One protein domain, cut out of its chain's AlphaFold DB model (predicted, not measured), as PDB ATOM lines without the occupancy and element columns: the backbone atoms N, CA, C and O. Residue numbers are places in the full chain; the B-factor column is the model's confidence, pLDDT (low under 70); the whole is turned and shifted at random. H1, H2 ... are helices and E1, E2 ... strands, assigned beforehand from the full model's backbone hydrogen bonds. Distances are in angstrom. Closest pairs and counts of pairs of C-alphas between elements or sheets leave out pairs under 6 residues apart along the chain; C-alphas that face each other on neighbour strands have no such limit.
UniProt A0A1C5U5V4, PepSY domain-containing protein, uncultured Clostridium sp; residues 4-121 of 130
ATOM      1  N   ASN A   4     120.949 161.429 134.364       71.06
ATOM      2  CA  ASN A   4     121.904 162.473 133.974       71.06
ATOM      3  C   ASN A   4     123.375 162.017 133.976       71.06
ATOM      4  O   ASN A   4     124.173 162.562 133.213       71.06
ATOM      5  N   GLU A   5     123.743 161.027 134.794       72.19
ATOM      6  CA  GLU A   5     125.114 160.498 134.870       72.19
ATOM      7  C   GLU A   5     125.433 159.658 133.628       72.19
ATOM      8  O   GLU A   5     126.422 159.930 132.951       72.19
ATOM      9  N   ASN A   6     124.517 158.767 133.223       72.06
ATOM     10  CA  ASN A   6     124.654 157.962 131.998       72.06
ATOM     11  C   ASN A   6     124.838 158.824 130.735       72.06
ATOM     12  O   ASN A   6     125.665 158.528 129.875       72.06
ATOM     13  N   LYS A   7     124.098 159.934 130.622       73.25
ATOM     14  CA  LYS A   7     124.199 160.841 129.466       73.25
ATOM     15  C   LYS A   7     125.520 161.619 129.443       73.25
ATOM     16  O   LYS A   7     125.972 162.037 128.374       73.25
ATOM     17  N   LYS A   8     126.127 161.850 130.610       75.50
ATOM     18  CA  LYS A   8     127.436 162.498 130.739       75.50
ATOM     19  C   LYS A   8     128.552 161.525 130.359       75.50
ATOM     20  O   LYS A   8     129.411 161.903 129.568       75.50
ATOM     21  N   GLU A   9     128.489 160.281 130.829       74.31
ATOM     22  CA  GLU A   9     129.435 159.216 130.464       74.31
ATOM     23  C   GLU A   9     129.430 158.925 128.955       74.31
ATOM     24  O   GLU A   9     130.491 158.843 128.337       74.31
ATOM     25  N   GLU A  10     128.253 158.875 128.322       77.62
ATOM     26  CA  GLU A  10     128.146 158.666 126.871       77.62
ATOM     27  C   GLU A  10     128.787 159.812 126.064       77.62
ATOM     28  O   GLU A  10     129.434 159.584 125.038       77.62
ATOM     29  N   LYS A  11     128.635 161.060 126.531       76.94
ATOM     30  CA  LYS A  11     129.279 162.227 125.911       76.94
ATOM     31  C   LYS A  11     130.797 162.198 126.072       76.94
ATOM     32  O   LYS A  11     131.486 162.497 125.102       76.94
ATOM     33  N   VAL A  12     131.302 161.839 127.254       78.12
ATOM     34  CA  VAL A  12     132.747 161.706 127.513       78.12
ATOM     35  C   VAL A  12     133.348 160.645 126.590       78.12
ATOM     36  O   VAL A  12     134.276 160.940 125.848       78.12
ATOM     37  N   ASN A  13     132.722 159.470 126.498       81.69
ATOM     38  CA  ASN A  13     133.204 158.393 125.633       81.69
ATOM     39  C   ASN A  13     133.212 158.792 124.138       81.69
ATOM     40  O   ASN A  13     134.141 158.478 123.396       81.69
ATOM     41  N   LYS A  14     132.204 159.552 123.678       78.25
ATOM     42  CA  LYS A  14     132.178 160.095 122.306       78.25
ATOM     43  C   LYS A  14     133.304 161.099 122.038       78.25
ATOM     44  O   LYS A  14     133.851 161.091 120.936       78.25
ATOM     45  N   LEU A  15     133.643 161.950 123.008       76.88
ATOM     46  CA  LEU A  15     134.745 162.911 122.883       76.88
ATOM     47  C   LEU A  15     136.093 162.189 122.753       76.88
ATOM     48  O   LEU A  15     136.839 162.481 121.816       76.88
ATOM     49  N   ASP A  16     136.334 161.171 123.582       77.75
ATOM     50  CA  ASP A  16     137.560 160.361 123.543       77.75
ATOM     51  C   ASP A  16     137.753 159.666 122.182       77.75
ATOM     52  O   ASP A  16     138.865 159.562 121.656       77.75
ATOM     53  N   ILE A  17     136.664 159.186 121.570       76.50
ATOM     54  CA  ILE A  17     136.698 158.557 120.239       76.50
ATOM     55  C   ILE A  17     137.098 159.574 119.160       76.50
ATOM     56  O   ILE A  17     137.915 159.261 118.289       76.50
ATOM     57  N   ILE A  18     136.547 160.790 119.205       73.75
ATOM     58  CA  ILE A  18     136.849 161.849 118.230       73.75
ATOM     59  C   ILE A  18     138.321 162.263 118.321       73.75
ATOM     60  O   ILE A  18     138.980 162.424 117.288       73.75
ATOM     61  N   GLU A  19     138.852 162.389 119.534       74.19
ATOM     62  CA  GLU A  19     140.253 162.732 119.767       74.19
ATOM     63  C   GLU A  19     141.200 161.659 119.210       74.19
ATOM     64  O   GLU A  19     142.104 161.972 118.428       74.19
ATOM     65  N   LYS A  20     140.910 160.376 119.464       70.00
ATOM     66  CA  LYS A  20     141.667 159.245 118.894       70.00
ATOM     67  C   LYS A  20     141.658 159.238 117.366       70.00
ATOM     68  O   LYS A  20     142.688 158.975 116.739       70.00
ATOM     69  N   ILE A  21     140.516 159.539 116.744       71.12
ATOM     70  CA  ILE A  21     140.409 159.650 115.281       71.12
ATOM     71  C   ILE A  21     141.277 160.805 114.767       71.12
ATOM     72  O   ILE A  21     141.943 160.662 113.740       71.12
ATOM     73  N   LYS A  22     141.296 161.942 115.470       71.56
ATOM     74  CA  LYS A  22     142.095 163.115 115.095       71.56
ATOM     75  C   LYS A  22     143.597 162.828 115.184       71.56
ATOM     76  O   LYS A  22     144.316 163.147 114.237       71.56
ATOM     77  N   LEU A  23     144.050 162.159 116.245       67.56
ATOM     78  CA  LEU A  23     145.449 161.748 116.426       67.56
ATOM     79  C   LEU A  23     145.897 160.737 115.365       67.56
ATOM     80  O   LEU A  23     146.929 160.934 114.726       67.56
ATOM     81  N   LYS A  24     145.089 159.704 115.083       69.00
ATOM     82  CA  LYS A  24     145.382 158.750 113.998       69.00
ATOM     83  C   LYS A  24     145.465 159.444 112.638       69.00
ATOM     84  O   LYS A  24     146.375 159.158 111.866       69.00
ATOM     85  N   LYS A  25     144.567 160.394 112.354       65.00
ATOM     86  CA  LYS A  25     144.634 161.216 111.134       65.00
ATOM     87  C   LYS A  25     145.896 162.090 111.090       65.00
ATOM     88  O   LYS A  25     146.468 162.215 110.014       65.00
ATOM     89  N   LYS A  26     146.344 162.659 112.220       68.62
ATOM     90  CA  LYS A  26     147.611 163.416 112.335       68.62
ATOM     91  C   LYS A  26     148.811 162.516 112.008       68.62
ATOM     92  O   LYS A  26     149.578 162.862 111.115       68.62
ATOM     93  N   LYS A  27     148.910 161.332 112.636       63.84
ATOM     94  CA  LYS A  27     149.985 160.350 112.382       63.84
ATOM     95  C   LYS A  27     149.988 159.863 110.914       63.84
ATOM     96  O   LYS A  27     151.041 159.837 110.287       63.84
ATOM     97  N   ILE A  28     148.819 159.588 110.314       65.75
ATOM     98  CA  ILE A  28     148.709 159.210 108.885       65.75
ATOM     99  C   ILE A  28     149.158 160.346 107.954       65.75
ATOM    100  O   ILE A  28     149.878 160.091 106.992       65.75
ATOM    101  N   LYS A  29     148.756 161.597 108.223       59.41
ATOM    102  CA  LYS A  29     149.164 162.751 107.406       59.41
ATOM    103  C   LYS A  29     150.680 162.950 107.416       59.41
ATOM    104  O   LYS A  29     151.248 163.053 106.333       59.41
ATOM    105  N   LYS A  30     151.313 162.923 108.598       61.16
ATOM    106  CA  LYS A  30     152.781 163.000 108.730       61.16
ATOM    107  C   LYS A  30     153.464 161.902 107.901       61.16
ATOM    108  O   LYS A  30     154.342 162.181 107.092       61.16
ATOM    109  N   SER A  31     152.969 160.666 107.999       56.88
ATOM    110  CA  SER A  31     153.525 159.518 107.271       56.88
ATOM    111  C   SER A  31     153.403 159.627 105.735       56.88
ATOM    112  O   SER A  31     154.330 159.263 105.016       56.88
ATOM    113  N   ILE A  32     152.299 160.176 105.205       58.53
ATOM    114  CA  ILE A  32     152.120 160.413 103.756       58.53
ATOM    115  C   ILE A  32     153.034 161.540 103.243       58.53
ATOM    116  O   ILE A  32     153.602 161.417 102.158       58.53
ATOM    117  N   ILE A  33     153.194 162.620 104.013       57.88
ATOM    118  CA  ILE A  33     154.083 163.745 103.676       57.88
ATOM    119  C   ILE A  33     155.540 163.276 103.564       57.88
ATOM    120  O   ILE A  33     156.223 163.625 102.600       57.88
ATOM    121  N   MET A  34     155.979 162.389 104.461       57.72
ATOM    122  CA  MET A  34     157.317 161.790 104.421       57.72
ATOM    123  C   MET A  34     157.600 161.075 103.086       57.72
ATOM    124  O   MET A  34     158.644 161.291 102.470       57.72
ATOM    125  N   ILE A  35     156.645 160.277 102.587       57.03
ATOM    126  CA  ILE A  35     156.762 159.560 101.301       57.03
ATOM    127  C   ILE A  35     156.894 160.544 100.125       57.03
ATOM    128  O   ILE A  35     157.685 160.313  99.209       57.03
ATOM    129  N   LEU A  36     156.157 161.660 100.156       51.78
ATOM    130  CA  LEU A  36     156.223 162.692  99.116       51.78
ATOM    131  C   LEU A  36     157.593 163.390  99.089       51.78
ATOM    132  O   LEU A  36     158.144 163.589  98.008       51.78
ATOM    133  N   ILE A  37     158.192 163.685 100.244       55.03
ATOM    134  CA  ILE A  37     159.510 164.340 100.321       55.03
ATOM    135  C   ILE A  37     160.614 163.429  99.764       55.03
ATOM    136  O   ILE A  37     161.419 163.880  98.948       55.03
ATOM    137  N   PHE A  38     160.613 162.132 100.096       51.31
ATOM    138  CA  PHE A  38     161.575 161.181  99.520       51.31
ATOM    139  C   PHE A  38     161.448 161.042  97.994       51.31
ATOM    140  O   PHE A  38     162.459 160.839  97.323       51.31
ATOM    141  N   SER A  39     160.251 161.230  97.424       44.97
ATOM    142  CA  SER A  39     160.069 161.254  95.964       44.97
ATOM    143  C   SER A  39     160.609 162.529  95.289       44.97
ATOM    144  O   SER A  39     161.020 162.472  94.132       44.97
ATOM    145  N   ILE A  40     160.693 163.653  96.015       49.56
ATOM    146  CA  ILE A  40     161.243 164.936  95.528       49.56
ATOM    147  C   ILE A  40     162.782 164.972  95.629       49.56
ATOM    148  O   ILE A  40     163.437 165.680  94.863       49.56
ATOM    149  N   ILE A  41     163.389 164.166  96.512       54.75
ATOM    150  CA  ILE A  41     164.858 164.031  96.654       54.75
ATOM    151  C   ILE A  41     165.502 163.363  95.413       54.75
ATOM    152  O   ILE A  41     166.719 163.407  95.223       54.75
ATOM    153  N   GLY A  42     164.693 162.848  94.484       45.72
ATOM    154  CA  GLY A  42     165.129 162.536  93.128       45.72
ATOM    155  C   GLY A  42     165.308 163.788  92.253       45.72
ATOM    156  O   GLY A  42     164.399 164.163  91.524       45.72
ATOM    157  N   ILE A  43     166.539 164.321  92.200       47.25
ATOM    158  CA  ILE A  43     167.118 165.120  91.082       47.25
ATOM    159  C   ILE A  43     166.871 166.664  91.067       47.25
ATOM    160  O   ILE A  43     167.052 167.303  90.036       47.25
ATOM    161  N   GLY A  44     166.557 167.347  92.178       45.56
ATOM    162  CA  GLY A  44     166.407 168.824  92.178       45.56
ATOM    163  C   GLY A  44     167.118 169.553  93.324       45.56
ATOM    164  O   GLY A  44     166.909 169.231  94.489       45.56
ATOM    165  N   SER A  45     167.897 170.594  93.013       50.72
ATOM    166  CA  SER A  45     168.665 171.454  93.941       50.72
ATOM    167  C   SER A  45     167.877 172.054  95.121       50.72
ATOM    168  O   SER A  45     168.473 172.450  96.121       50.72
ATOM    169  N   VAL A  46     166.546 172.090  95.046       53.50
ATOM    170  CA  VAL A  46     165.666 172.635  96.092       53.50
ATOM    171  C   VAL A  46     165.647 171.757  97.353       53.50
ATOM    172  O   VAL A  46     165.660 172.290  98.460       53.50
ATOM    173  N   GLY A  47     165.694 170.425  97.216       57.25
ATOM    174  CA  GLY A  47     165.655 169.508  98.366       57.25
ATOM    175  C   GLY A  47     166.898 169.603  99.260       57.25
ATOM    176  O   GLY A  47     166.789 169.607 100.484       57.25
ATOM    177  N   ILE A  48     168.078 169.775  98.653       62.22
ATOM    178  CA  ILE A  48     169.349 169.951  99.377       62.22
ATOM    179  C   ILE A  48     169.355 171.274 100.155       62.22
ATOM    180  O   ILE A  48     169.820 171.311 101.294       62.22
ATOM    181  N   GLY A  49     168.823 172.355  99.571       70.06
ATOM    182  CA  GLY A  49     168.765 173.666 100.224       70.06
ATOM    183  C   GLY A  49     167.889 173.667 101.478       70.06
ATOM    184  O   GLY A  49     168.300 174.192 102.509       70.06
ATOM    185  N   VAL A  50     166.722 173.022 101.417       70.56
ATOM    186  CA  VAL A  50     165.812 172.896 102.568       70.56
ATOM    187  C   VAL A  50     166.421 172.034 103.675       70.56
ATOM    188  O   VAL A  50     166.371 172.417 104.844       70.56
ATOM    189  N   PHE A  51     167.053 170.912 103.320       73.94
ATOM    190  CA  PHE A  51     167.732 170.058 104.295       73.94
ATOM    191  C   PHE A  51     168.897 170.792 104.980       73.94
ATOM    192  O   PHE A  51     168.975 170.820 106.205       73.94
ATOM    193  N   SER A  52     169.746 171.469 104.199       79.38
ATOM    194  CA  SER A  52     170.873 172.259 104.722       79.38
ATOM    195  C   SER A  52     170.399 173.405 105.623       79.38
ATOM    196  O   SER A  52     171.008 173.691 106.652       79.38
ATOM    197  N   TYR A  53     169.286 174.052 105.263       83.19
ATOM    198  CA  TYR A  53     168.664 175.090 106.081       83.19
ATOM    199  C   TYR A  53     168.199 174.547 107.436       83.19
ATOM    200  O   TYR A  53     168.467 175.163 108.467       83.19
ATOM    201  N   ALA A  54     167.556 173.382 107.464       83.62
ATOM    202  CA  ALA A  54     167.128 172.774 108.718       83.62
ATOM    203  C   ALA A  54     168.293 172.265 109.567       83.62
ATOM    204  O   ALA A  54     168.252 172.427 110.785       83.62
ATOM    205  N   GLU A  55     169.357 171.735 108.954       84.00
ATOM    206  CA  GLU A  55     170.589 171.418 109.688       84.00
ATOM    207  C   GLU A  55     171.207 172.666 110.322       84.00
ATOM    208  O   GLU A  55     171.599 172.622 111.486       84.00
ATOM    209  N   SER A  56     171.202 173.807 109.625       87.31
ATOM    210  CA  SER A  56     171.709 175.071 110.184       87.31
ATOM    211  C   SER A  56     170.918 175.593 111.391       87.31
ATOM    212  O   SER A  56     171.426 176.425 112.139       87.31
ATOM    213  N   LYS A  57     169.684 175.113 111.594       87.94
ATOM    214  CA  LYS A  57     168.823 175.476 112.728       87.94
ATOM    215  C   LYS A  57     168.967 174.542 113.930       87.94
ATOM    216  O   LYS A  57     168.337 174.796 114.954       87.94
ATOM    217  N   VAL A  58     169.726 173.455 113.832       90.81
ATOM    218  CA  VAL A  58     169.924 172.543 114.965       90.81
ATOM    219  C   VAL A  58     170.810 173.232 116.002       90.81
ATOM    220  O   VAL A  58     172.005 173.404 115.785       90.81
ATOM    221  N   ASN A  59     170.224 173.602 117.142       95.50
ATOM    222  CA  ASN A  59     170.949 174.217 118.261       95.50
ATOM    223  C   ASN A  59     171.229 173.228 119.396       95.50
ATOM    224  O   ASN A  59     172.092 173.482 120.232       95.50
ATOM    225  N   TYR A  60     170.496 172.113 119.432       95.75
ATOM    226  CA  TYR A  60     170.634 171.076 120.443       95.75
ATOM    227  C   TYR A  60     171.059 169.764 119.795       95.75
ATOM    228  O   TYR A  60     170.468 169.303 118.816       95.75
ATOM    229  N   THR A  61     172.086 169.153 120.373       95.50
ATOM    230  CA  THR A  61     172.514 167.794 120.032       95.50
ATOM    231  C   THR A  61     171.480 166.768 120.492       95.50
ATOM    232  O   THR A  61     170.686 167.032 121.397       95.50
ATOM    233  N   GLU A  62     171.508 165.569 119.909       93.94
ATOM    234  CA  GLU A  62     170.625 164.473 120.327       93.94
ATOM    235  C   GLU A  62     170.757 164.161 121.827       93.94
ATOM    236  O   GLU A  62     169.746 163.950 122.490       93.94
ATOM    237  N   ASP A  63     171.972 164.197 122.384       96.88
ATOM    238  CA  ASP A  63     172.188 163.927 123.809       96.88
ATOM    239  C   ASP A  63     171.588 165.015 124.711       96.88
ATOM    240  O   ASP A  63     170.948 164.693 125.708       96.88
ATOM    241  N   GLN A  64     171.676 166.291 124.323       97.44
ATOM    242  CA  GLN A  64     170.998 167.373 125.050       97.44
ATOM    243  C   GLN A  64     169.471 167.238 124.979       97.44
ATOM    244  O   GLN A  64     168.771 167.464 125.964       97.44
ATOM    245  N   LEU A  65     168.932 166.845 123.823       97.06
ATOM    246  CA  LEU A  65     167.496 166.597 123.667       97.06
ATOM    247  C   LEU A  65     167.040 165.377 124.481       97.06
ATOM    248  O   LEU A  65     165.958 165.400 125.068       97.06
ATOM    249  N   LYS A  66     167.883 164.347 124.576       97.06
ATOM    250  CA  LYS A  66     167.693 163.180 125.442       97.06
ATOM    251  C   LYS A  66     167.637 163.580 126.912       97.06
ATOM    252  O   LYS A  66     166.737 163.130 127.616       97.06
ATOM    253  N   GLU A  67     168.542 164.440 127.372       97.88
ATOM    254  CA  GLU A  67     168.506 164.975 128.739       97.88
ATOM    255  C   GLU A  67     167.204 165.741 129.005       97.88
ATOM    256  O   GLU A  67     166.557 165.519 130.030       97.88
ATOM    257  N   ILE A  68     166.763 166.576 128.058       96.94
ATOM    258  CA  ILE A  68     165.480 167.289 128.151       96.94
ATOM    259  C   ILE A  68     164.316 166.294 128.256       96.94
ATOM    260  O   ILE A  68     163.470 166.435 129.141       96.94
ATOM    261  N   ALA A  69     164.278 165.267 127.408       95.25
ATOM    262  CA  ALA A  69     163.217 164.265 127.423       95.25
ATOM    263  C   ALA A  69     163.190 163.459 128.734       95.25
ATOM    264  O   ALA A  69     162.129 163.315 129.346       95.25
ATOM    265  N   LEU A  70     164.353 163.008 129.215       97.06
ATOM    266  CA  LEU A  70     164.488 162.260 130.470       97.06
ATOM    267  C   LEU A  70     164.189 163.112 131.707       97.06
ATOM    268  O   LEU A  70     163.684 162.595 132.703       97.06
ATOM    269  N   SER A  71     164.438 164.424 131.645       96.31
ATOM    270  CA  SER A  71     164.025 165.350 132.706       96.31
ATOM    271  C   SER A  71     162.503 165.431 132.848       96.31
ATOM    272  O   SER A  71     161.991 165.699 133.936       96.31
ATOM    273  N   LYS A  72     161.772 165.183 131.752       94.62
ATOM    274  CA  LYS A  72     160.309 165.180 131.738       94.62
ATOM    275  C   LYS A  72     159.732 163.825 132.130       94.62
ATOM    276  O   LYS A  72     158.767 163.792 132.894       94.62
ATOM    277  N   ILE A  73     160.294 162.744 131.595       92.94
ATOM    278  CA  ILE A  73     159.890 161.367 131.875       92.94
ATOM    279  C   ILE A  73     161.144 160.554 132.217       92.94
ATOM    280  O   ILE A  73     161.881 160.168 131.310       92.94
ATOM    281  N   PRO A  74     161.386 160.265 133.505       95.12
ATOM    282  CA  PRO A  74     162.459 159.369 133.909       95.12
ATOM    283  C   PRO A  74     162.216 157.948 133.392       95.12
ATOM    284  O   PRO A  74     161.098 157.433 133.465       95.12
ATOM    285  N   GLY A  75     163.268 157.293 132.905       95.19
ATOM    286  CA  GLY A  75     163.196 155.914 132.434       95.19
ATOM    287  C   GLY A  75     164.309 155.567 131.453       95.19
ATOM    288  O   GLY A  75     165.274 156.313 131.292       95.19
ATOM    289  N   ASP A  76     164.135 154.439 130.772       96.00
ATOM    290  CA  ASP A  76     165.079 153.949 129.775       96.00
ATOM    291  C   ASP A  76     164.617 154.341 128.371       96.00
ATOM    292  O   ASP A  76     163.525 153.969 127.935       96.00
ATOM    293  N   ILE A  77     165.455 155.056 127.620       93.44
ATOM    294  CA  ILE A  77     165.190 155.291 126.196       93.44
ATOM    295  C   ILE A  77     165.408 153.987 125.439       93.44
ATOM    296  O   ILE A  77     166.521 153.467 125.381       93.44
ATOM    297  N   ILE A  78     164.347 153.490 124.810       93.56
ATOM    298  CA  ILE A  78     164.388 152.267 124.004       93.56
ATOM    299  C   ILE A  78     164.471 152.548 122.502       93.56
ATOM    300  O   ILE A  78     164.846 151.666 121.732       93.56
ATOM    301  N   LYS A  79     164.097 153.761 122.067       87.69
ATOM    302  CA  LYS A  79     164.184 154.194 120.668       87.69
ATOM    303  C   LYS A  79     164.246 155.715 120.567       87.69
ATOM    304  O   LYS A  79     163.576 156.411 121.327       87.69
ATOM    305  N   VAL A  80     165.000 156.194 119.582       88.62
ATOM    306  CA  VAL A  80     165.023 157.592 119.145       88.62
ATOM    307  C   VAL A  80     164.661 157.624 117.664       88.62
ATOM    308  O   VAL A  80     165.206 156.850 116.874       88.62
ATOM    309  N   GLU A  81     163.715 158.477 117.290       85.88
ATOM    310  CA  GLU A  81     163.354 158.742 115.896       85.88
ATOM    311  C   GLU A  81     163.585 160.228 115.604       85.88
ATOM    312  O   GLU A  81     163.206 161.080 116.404       85.88
ATOM    313  N   LYS A  82     164.226 160.539 114.474       85.75
ATOM    314  CA  LYS A  82     164.432 161.909 113.991       85.75
ATOM    315  C   LYS A  82     163.490 162.150 112.821       85.75
ATOM    316  O   LYS A  82     163.557 161.419 111.833       85.75
ATOM    317  N   ASP A  83     162.661 163.176 112.929       81.25
ATOM    318  CA  ASP A  83     161.711 163.580 111.899       81.25
ATOM    319  C   ASP A  83     161.961 165.030 111.470       81.25
ATOM    320  O   ASP A  83     162.585 165.813 112.189       81.25
ATOM    321  N   PHE A  84     161.516 165.376 110.271       81.69
ATOM    322  CA  PHE A  84     161.590 166.729 109.735       81.69
ATOM    323  C   PHE A  84     160.199 167.358 109.768       81.69
ATOM    324  O   PHE A  84     159.264 166.832 109.168       81.69
ATOM    325  N   ASP A  85     160.079 168.493 110.451       81.81
ATOM    326  CA  ASP A  85     158.865 169.299 110.469       81.81
ATOM    327  C   ASP A  85     158.871 170.273 109.289       81.81
ATOM    328  O   ASP A  85     159.707 171.180 109.211       81.81
ATOM    329  N   ASP A  86     157.937 170.070 108.365       74.75
ATOM    330  CA  ASP A  86     157.776 170.852 107.145       74.75
ATOM    331  C   ASP A  86     157.159 172.232 107.394       74.75
ATOM    332  O   ASP A  86     157.441 173.159 106.633       74.75
ATOM    333  N   ASP A  87     156.400 172.404 108.478       80.06
ATOM    334  CA  ASP A  87     155.818 173.696 108.843       80.06
ATOM    335  C   ASP A  87     156.889 174.645 109.415       80.06
ATOM    336  O   ASP A  87     156.945 175.830 109.062       80.06
ATOM    337  N   SER A  88     157.771 174.144 110.291       81.44
ATOM    338  CA  SER A  88     158.831 174.958 110.914       81.44
ATOM    339  C   SER A  88     160.192 174.883 110.212       81.44
ATOM    340  O   SER A  88     161.087 175.695 110.507       81.44
ATOM    341  N   PHE A  89     160.355 173.950 109.270       84.75
ATOM    342  CA  PHE A  89     161.624 173.607 108.628       84.75
ATOM    343  C   PHE A  89     162.719 173.306 109.665       84.75
ATOM    344  O   PHE A  89     163.813 173.879 109.617       84.75
ATOM    345  N   THR A  90     162.406 172.464 110.652       87.19
ATOM    346  CA  THR A  90     163.340 172.023 111.705       87.19
ATOM    347  C   THR A  90     163.264 170.515 111.913       87.19
ATOM    348  O   THR A  90     162.358 169.864 111.404       87.19
ATOM    349  N   PHE A  91     164.216 169.941 112.653       89.31
ATOM    350  CA  PHE A  91     164.118 168.540 113.063       89.31
ATOM    351  C   PHE A  91     163.422 168.395 114.417       89.31
ATOM    352  O   PHE A  91     163.683 169.164 115.348       89.31
ATOM    353  N   GLU A  92     162.602 167.363 114.539       91.38
ATOM    354  CA  GLU A  92     161.964 166.896 115.765       91.38
ATOM    355  C   GLU A  92     162.588 165.550 116.156       91.38
ATOM    356  O   GLU A  92     162.855 164.714 115.294       91.38
ATOM    357  N   TYR A  93     162.835 165.332 117.445       91.81
ATOM    358  CA  TYR A  93     163.299 164.047 117.967       91.81
ATOM    359  C   TYR A  93     162.224 163.449 118.863       91.81
ATOM    360  O   TYR A  93     161.845 164.064 119.858       91.81
ATOM    361  N   GLU A  94     161.743 162.260 118.519       91.12
ATOM    362  CA  GLU A  94     160.807 161.476 119.319       91.12
ATOM    363  C   GLU A  94     161.574 160.428 120.135       91.12
ATOM    364  O   GLU A  94     162.197 159.513 119.589       91.12
ATOM    365  N   PHE A  95     161.517 160.562 121.457       91.88
ATOM    366  CA  PHE A  95     162.125 159.653 122.421       91.88
ATOM    367  C   PHE A  95     161.069 158.707 122.976       91.88
ATOM    368  O   PHE A  95     160.122 159.141 123.635       91.88
ATOM    369  N   LYS A  96     161.256 157.405 122.752       89.00
ATOM    370  CA  LYS A  96     160.416 156.355 123.335       89.00
ATOM    371  C   LYS A  96     161.054 155.881 124.629       89.00
ATOM    372  O   LYS A  96     162.101 155.233 124.597       89.00
ATOM    373  N   ILE A  97     160.436 156.228 125.750       92.50
ATOM    374  CA  ILE A  97     160.956 156.020 127.101       92.50
ATOM    375  C   ILE A  97     160.106 154.968 127.798       92.50
ATOM    376  O   ILE A  97     158.885 155.097 127.878       92.50
ATOM    377  N   LYS A  98     160.750 153.920 128.300       90.25
ATOM    378  CA  LYS A  98     160.131 152.945 129.187       90.25
ATOM    379  C   LYS A  98     160.280 153.440 130.623       90.25
ATOM    380  O   LYS A  98     161.396 153.500 131.133       90.25
ATOM    381  N   ASP A  99     159.170 153.809 131.250       90.38
ATOM    382  CA  ASP A  99     159.166 154.290 132.631       90.38
ATOM    383  C   ASP A  99     159.322 153.143 133.651       90.38
ATOM    384  O   ASP A  99     159.303 151.953 133.313       90.38
ATOM    385  N   GLU A 100     159.458 153.503 134.928       91.00
ATOM    386  CA  GLU A 100     159.576 152.556 136.050       91.00
ATOM    387  C   GLU A 100     158.384 151.586 136.171       91.00
ATOM    388  O   GLU A 100     158.525 150.473 136.681       91.00
ATOM    389  N   ASN A 101     157.216 151.966 135.644       88.44
ATOM    390  CA  ASN A 101     156.005 151.147 135.624       88.44
ATOM    391  C   ASN A 101     155.946 150.227 134.395       88.44
ATOM    392  O   ASN A 101     154.933 149.561 134.167       88.44
ATOM    393  N   ASN A 102     157.032 150.146 133.620       85.25
ATOM    394  CA  ASN A 102     157.126 149.438 132.346       85.25
ATOM    395  C   ASN A 102     156.153 149.960 131.275       85.25
ATOM    396  O   ASN A 102     155.794 149.214 130.357       85.25
ATOM    397  N   LEU A 103     155.731 151.220 131.369       85.25
ATOM    398  CA  LEU A 103     154.887 151.865 130.370       85.25
ATOM    399  C   LEU A 103     155.774 152.599 129.362       85.25
ATOM    400  O   LEU A 103     156.750 153.249 129.731       85.25
ATOM    401  N   LEU A 104     155.434 152.492 128.078       83.44
ATOM    402  CA  LEU A 104     156.076 153.280 127.031       83.44
ATOM    403  C   LEU A 104     155.451 154.669 126.975       83.44
ATOM    404  O   LEU A 104     154.225 154.810 126.938       83.44
ATOM    405  N   ARG A 105     156.313 155.672 126.932       85.25
ATOM    406  CA  ARG A 105     155.985 157.084 126.783       85.25
ATOM    407  C   ARG A 105     156.718 157.635 125.575       85.25
ATOM    408  O   ARG A 105     157.853 157.232 125.325       85.25
ATOM    409  N   GLU A 106     156.088 158.542 124.843       88.12
ATOM    410  CA  GLU A 106     156.720 159.238 123.719       88.12
ATOM    411  C   GLU A 106     156.884 160.718 124.090       88.12
ATOM    412  O   GLU A 106     155.920 161.383 124.470       88.12
ATOM    413  N   VAL A 107     158.109 161.237 123.996       91.06
ATOM    414  CA  VAL A 107     158.412 162.663 124.180       91.06
ATOM    415  C   VAL A 107     159.012 163.191 122.888       91.06
ATOM    416  O   VAL A 107     160.087 162.744 122.493       91.06
ATOM    417  N   THR A 108     158.356 164.151 122.243       93.00
ATOM    418  CA  THR A 108     158.883 164.792 121.033       93.00
ATOM    419  C   THR A 108     159.459 166.162 121.371       93.00
ATOM    420  O   THR A 108     158.759 167.021 121.912       93.00
ATOM    421  N   VAL A 109     160.731 166.383 121.033       94.50
ATOM    422  CA  VAL A 109     161.471 167.619 121.322       94.50
ATOM    423  C   VAL A 109     161.974 168.259 120.028       94.50
ATOM    424  O   VAL A 109     162.545 167.593 119.165       94.50
ATOM    425  N   ASN A 110     161.785 169.568 119.888       94.88
ATOM    426  CA  ASN A 110     162.255 170.335 118.740       94.88
ATOM    427  C   ASN A 110     163.766 170.630 118.844       94.88
ATOM    428  O   ASN A 110     164.221 171.221 119.822       94.88
ATOM    429  N   SER A 111     164.548 170.286 117.819       93.38
ATOM    430  CA  SER A 111     166.021 170.406 117.824       93.38
ATOM    431  C   SER A 111     166.571 171.834 117.754       93.38
ATOM    432  O   SER A 111     167.731 172.075 118.092       93.38
ATOM    433  N   ASN A 112     165.756 172.795 117.316       95.12
ATOM    434  CA  ASN A 112     166.137 174.203 117.237       95.12
ATOM    435  C   ASN A 112     165.910 174.919 118.575       95.12
ATOM    436  O   ASN A 112     166.743 175.707 119.013       95.12
ATOM    437  N   SER A 113     164.788 174.639 119.241       95.12
ATOM    438  CA  SER A 113     164.382 175.352 120.462       95.12
ATOM    439  C   SER A 113     164.594 174.573 121.762       95.12
ATOM    440  O   SER A 113     164.620 175.189 122.824       95.12
ATOM    441  N   GLY A 114     164.714 173.244 121.704       94.00
ATOM    442  CA  GLY A 114     164.667 172.371 122.881       94.00
ATOM    443  C   GLY A 114     163.262 172.234 123.485       94.00
ATOM    444  O   GLY A 114     163.102 171.644 124.550       94.00
ATOM    445  N   ALA A 115     162.227 172.783 122.837       94.69
ATOM    446  CA  ALA A 115     160.861 172.732 123.340       94.69
ATOM    447  C   ALA A 115     160.248 171.336 123.166       94.69
ATOM    448  O   ALA A 115     160.363 170.731 122.099       94.69
ATOM    449  N   ILE A 116     159.540 170.857 124.192       92.12
ATOM    450  CA  ILE A 116     158.684 169.670 124.094       92.12
ATOM    451  C   ILE A 116     157.417 170.070 123.338       92.12
ATOM    452  O   ILE A 116     156.675 170.946 123.783       92.12
ATOM    453  N   ILE A 117     157.191 169.437 122.194       90.88
ATOM    454  CA  ILE A 117     156.111 169.773 121.257       90.88
ATOM    455  C   ILE A 117     155.021 168.700 121.193       90.88
ATOM    456  O   ILE A 117     153.900 168.993 120.778       90.88
ATOM    457  N   ASP A 118     155.328 167.479 121.632       86.19
ATOM    458  CA  ASP A 118     154.349 166.414 121.832       86.19
ATOM    459  C   ASP A 118     154.754 165.567 123.046       86.19
ATOM    460  O   ASP A 118     155.942 165.358 123.316       86.19
ATOM    461  N   LEU A 119     153.753 165.119 123.796       85.38
ATOM    462  CA  LEU A 119     153.904 164.240 124.950       85.38
ATOM    463  C   LEU A 119     152.773 163.220 124.868       85.38
ATOM    464  O   LEU A 119     151.623 163.547 125.172       85.38
ATOM    465  N   ASP A 120     153.088 162.011 124.412       78.94
ATOM    466  CA  ASP A 120     152.102 160.947 124.276       78.94
ATOM    467  C   ASP A 120     152.265 159.918 125.405       78.94
ATOM    468  O   ASP A 120     153.183 159.094 125.425       78.94
ATOM    469  N   ASP A 121     151.322 159.958 126.347       65.81
ATOM    470  CA  ASP A 121     151.201 159.003 127.449       65.81
ATOM    471  C   ASP A 121     150.421 157.734 127.041       65.81
ATOM    472  O   ASP A 121     150.008 156.956 127.911       65.81
TER     473      ASP A 121
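What this domain is: This is residues 4 to 121 of the 130 residues of the protein "PepSY domain-containing protein" of uncultured Clostridium sp (UniProt A0A1C5U5V4). A small sheet of four strands, E1 to E4, has the short helix H3 packed on one face, and the very long helix H1 passes one end of E1 and sticks out as a free arm with residues 4 to 29. The shorter helix H2 leads from the far end of H1 back toward the sheet, with an open gap between much of H1 and the strands. The 118 printed residues run in the order H1 H2 H3 E1 E2 E3 E4; the sheet's order is E1 E2 E3 E4, all antiparallel, and the class is mixed, helices and strands. The whole is loose, with a radius of gyration of the C-alphas of 17.9 A, and elongated, spanning 62 by 31 by 21 A.

Where its parts are: Begin with the sheet: find C-alpha 76 at (165.079, 153.949, 129.775), where E1 starts, residues 76 to 85, 25.4 A long. E2, residues 90 to 98, covers 26.1 A; E3, residues 104 to 110, covers 19.9 A; E4, residues 116 to 120, ends at C-alpha 120 at (152.102, 160.947, 124.276) after 10.9 A. H3 is residues 62 to 72, 15.4 A, and H2 is residues 45 to 56, 16.9 A. For H1, residues 4 to 40, look from C-alpha 4 at (121.904, 162.473, 133.974) along 55.1 A.

How they stand to each other: The strands form a meander, each the antiparallel neighbour of the one before, and each successive pair is a hairpin. Look at N 83 and O 92, 2.8 A, for E1 and E2; N 95 and O 107, 2.8 A, for E2 and E3; and N 108 and O 118, 2.9 A, for E3 and E4, all within hydrogen-bond range. E1 bends by 55 degrees at residue 79, and the sheet is twisted, its C-alphas lying up to 4.5 A off the best plane. H3 is on the sheet; its closest C-alpha pair with E3 is Ala 69 and Val 107, 6.0 A. H2 is on the sheet too, its Ala 54 and Thr 90 of E2 having C-alphas 4.9 A apart. H1 only grazes the sheet, with its residues 30 to 37. H1 and H2 are close but not clearly touching, the C-alphas of Ile 40 and Gly 47 being 7.0 A apart, at a steep tilt of 59 degrees, opposite ways. H1 and H3 are apart. In H2 and H3 every O i to N i+4 pair is within hydrogen-bond range; in H1 32 of 33 are.

The domain as a whole: The two C-alphas farthest apart, those of Asn 4 and Ile 43, are 62.4 A from each other. Without the stretches that stand free, residues 4 to 29 and 39 to 46, the body spans 43 by 27 by 17 A. The printed part has no cut, and the six links between named elements are tight. Look for pLDDT under 70 at residues 23 to 48 and residue 121; the mean of the printed part is 79.6.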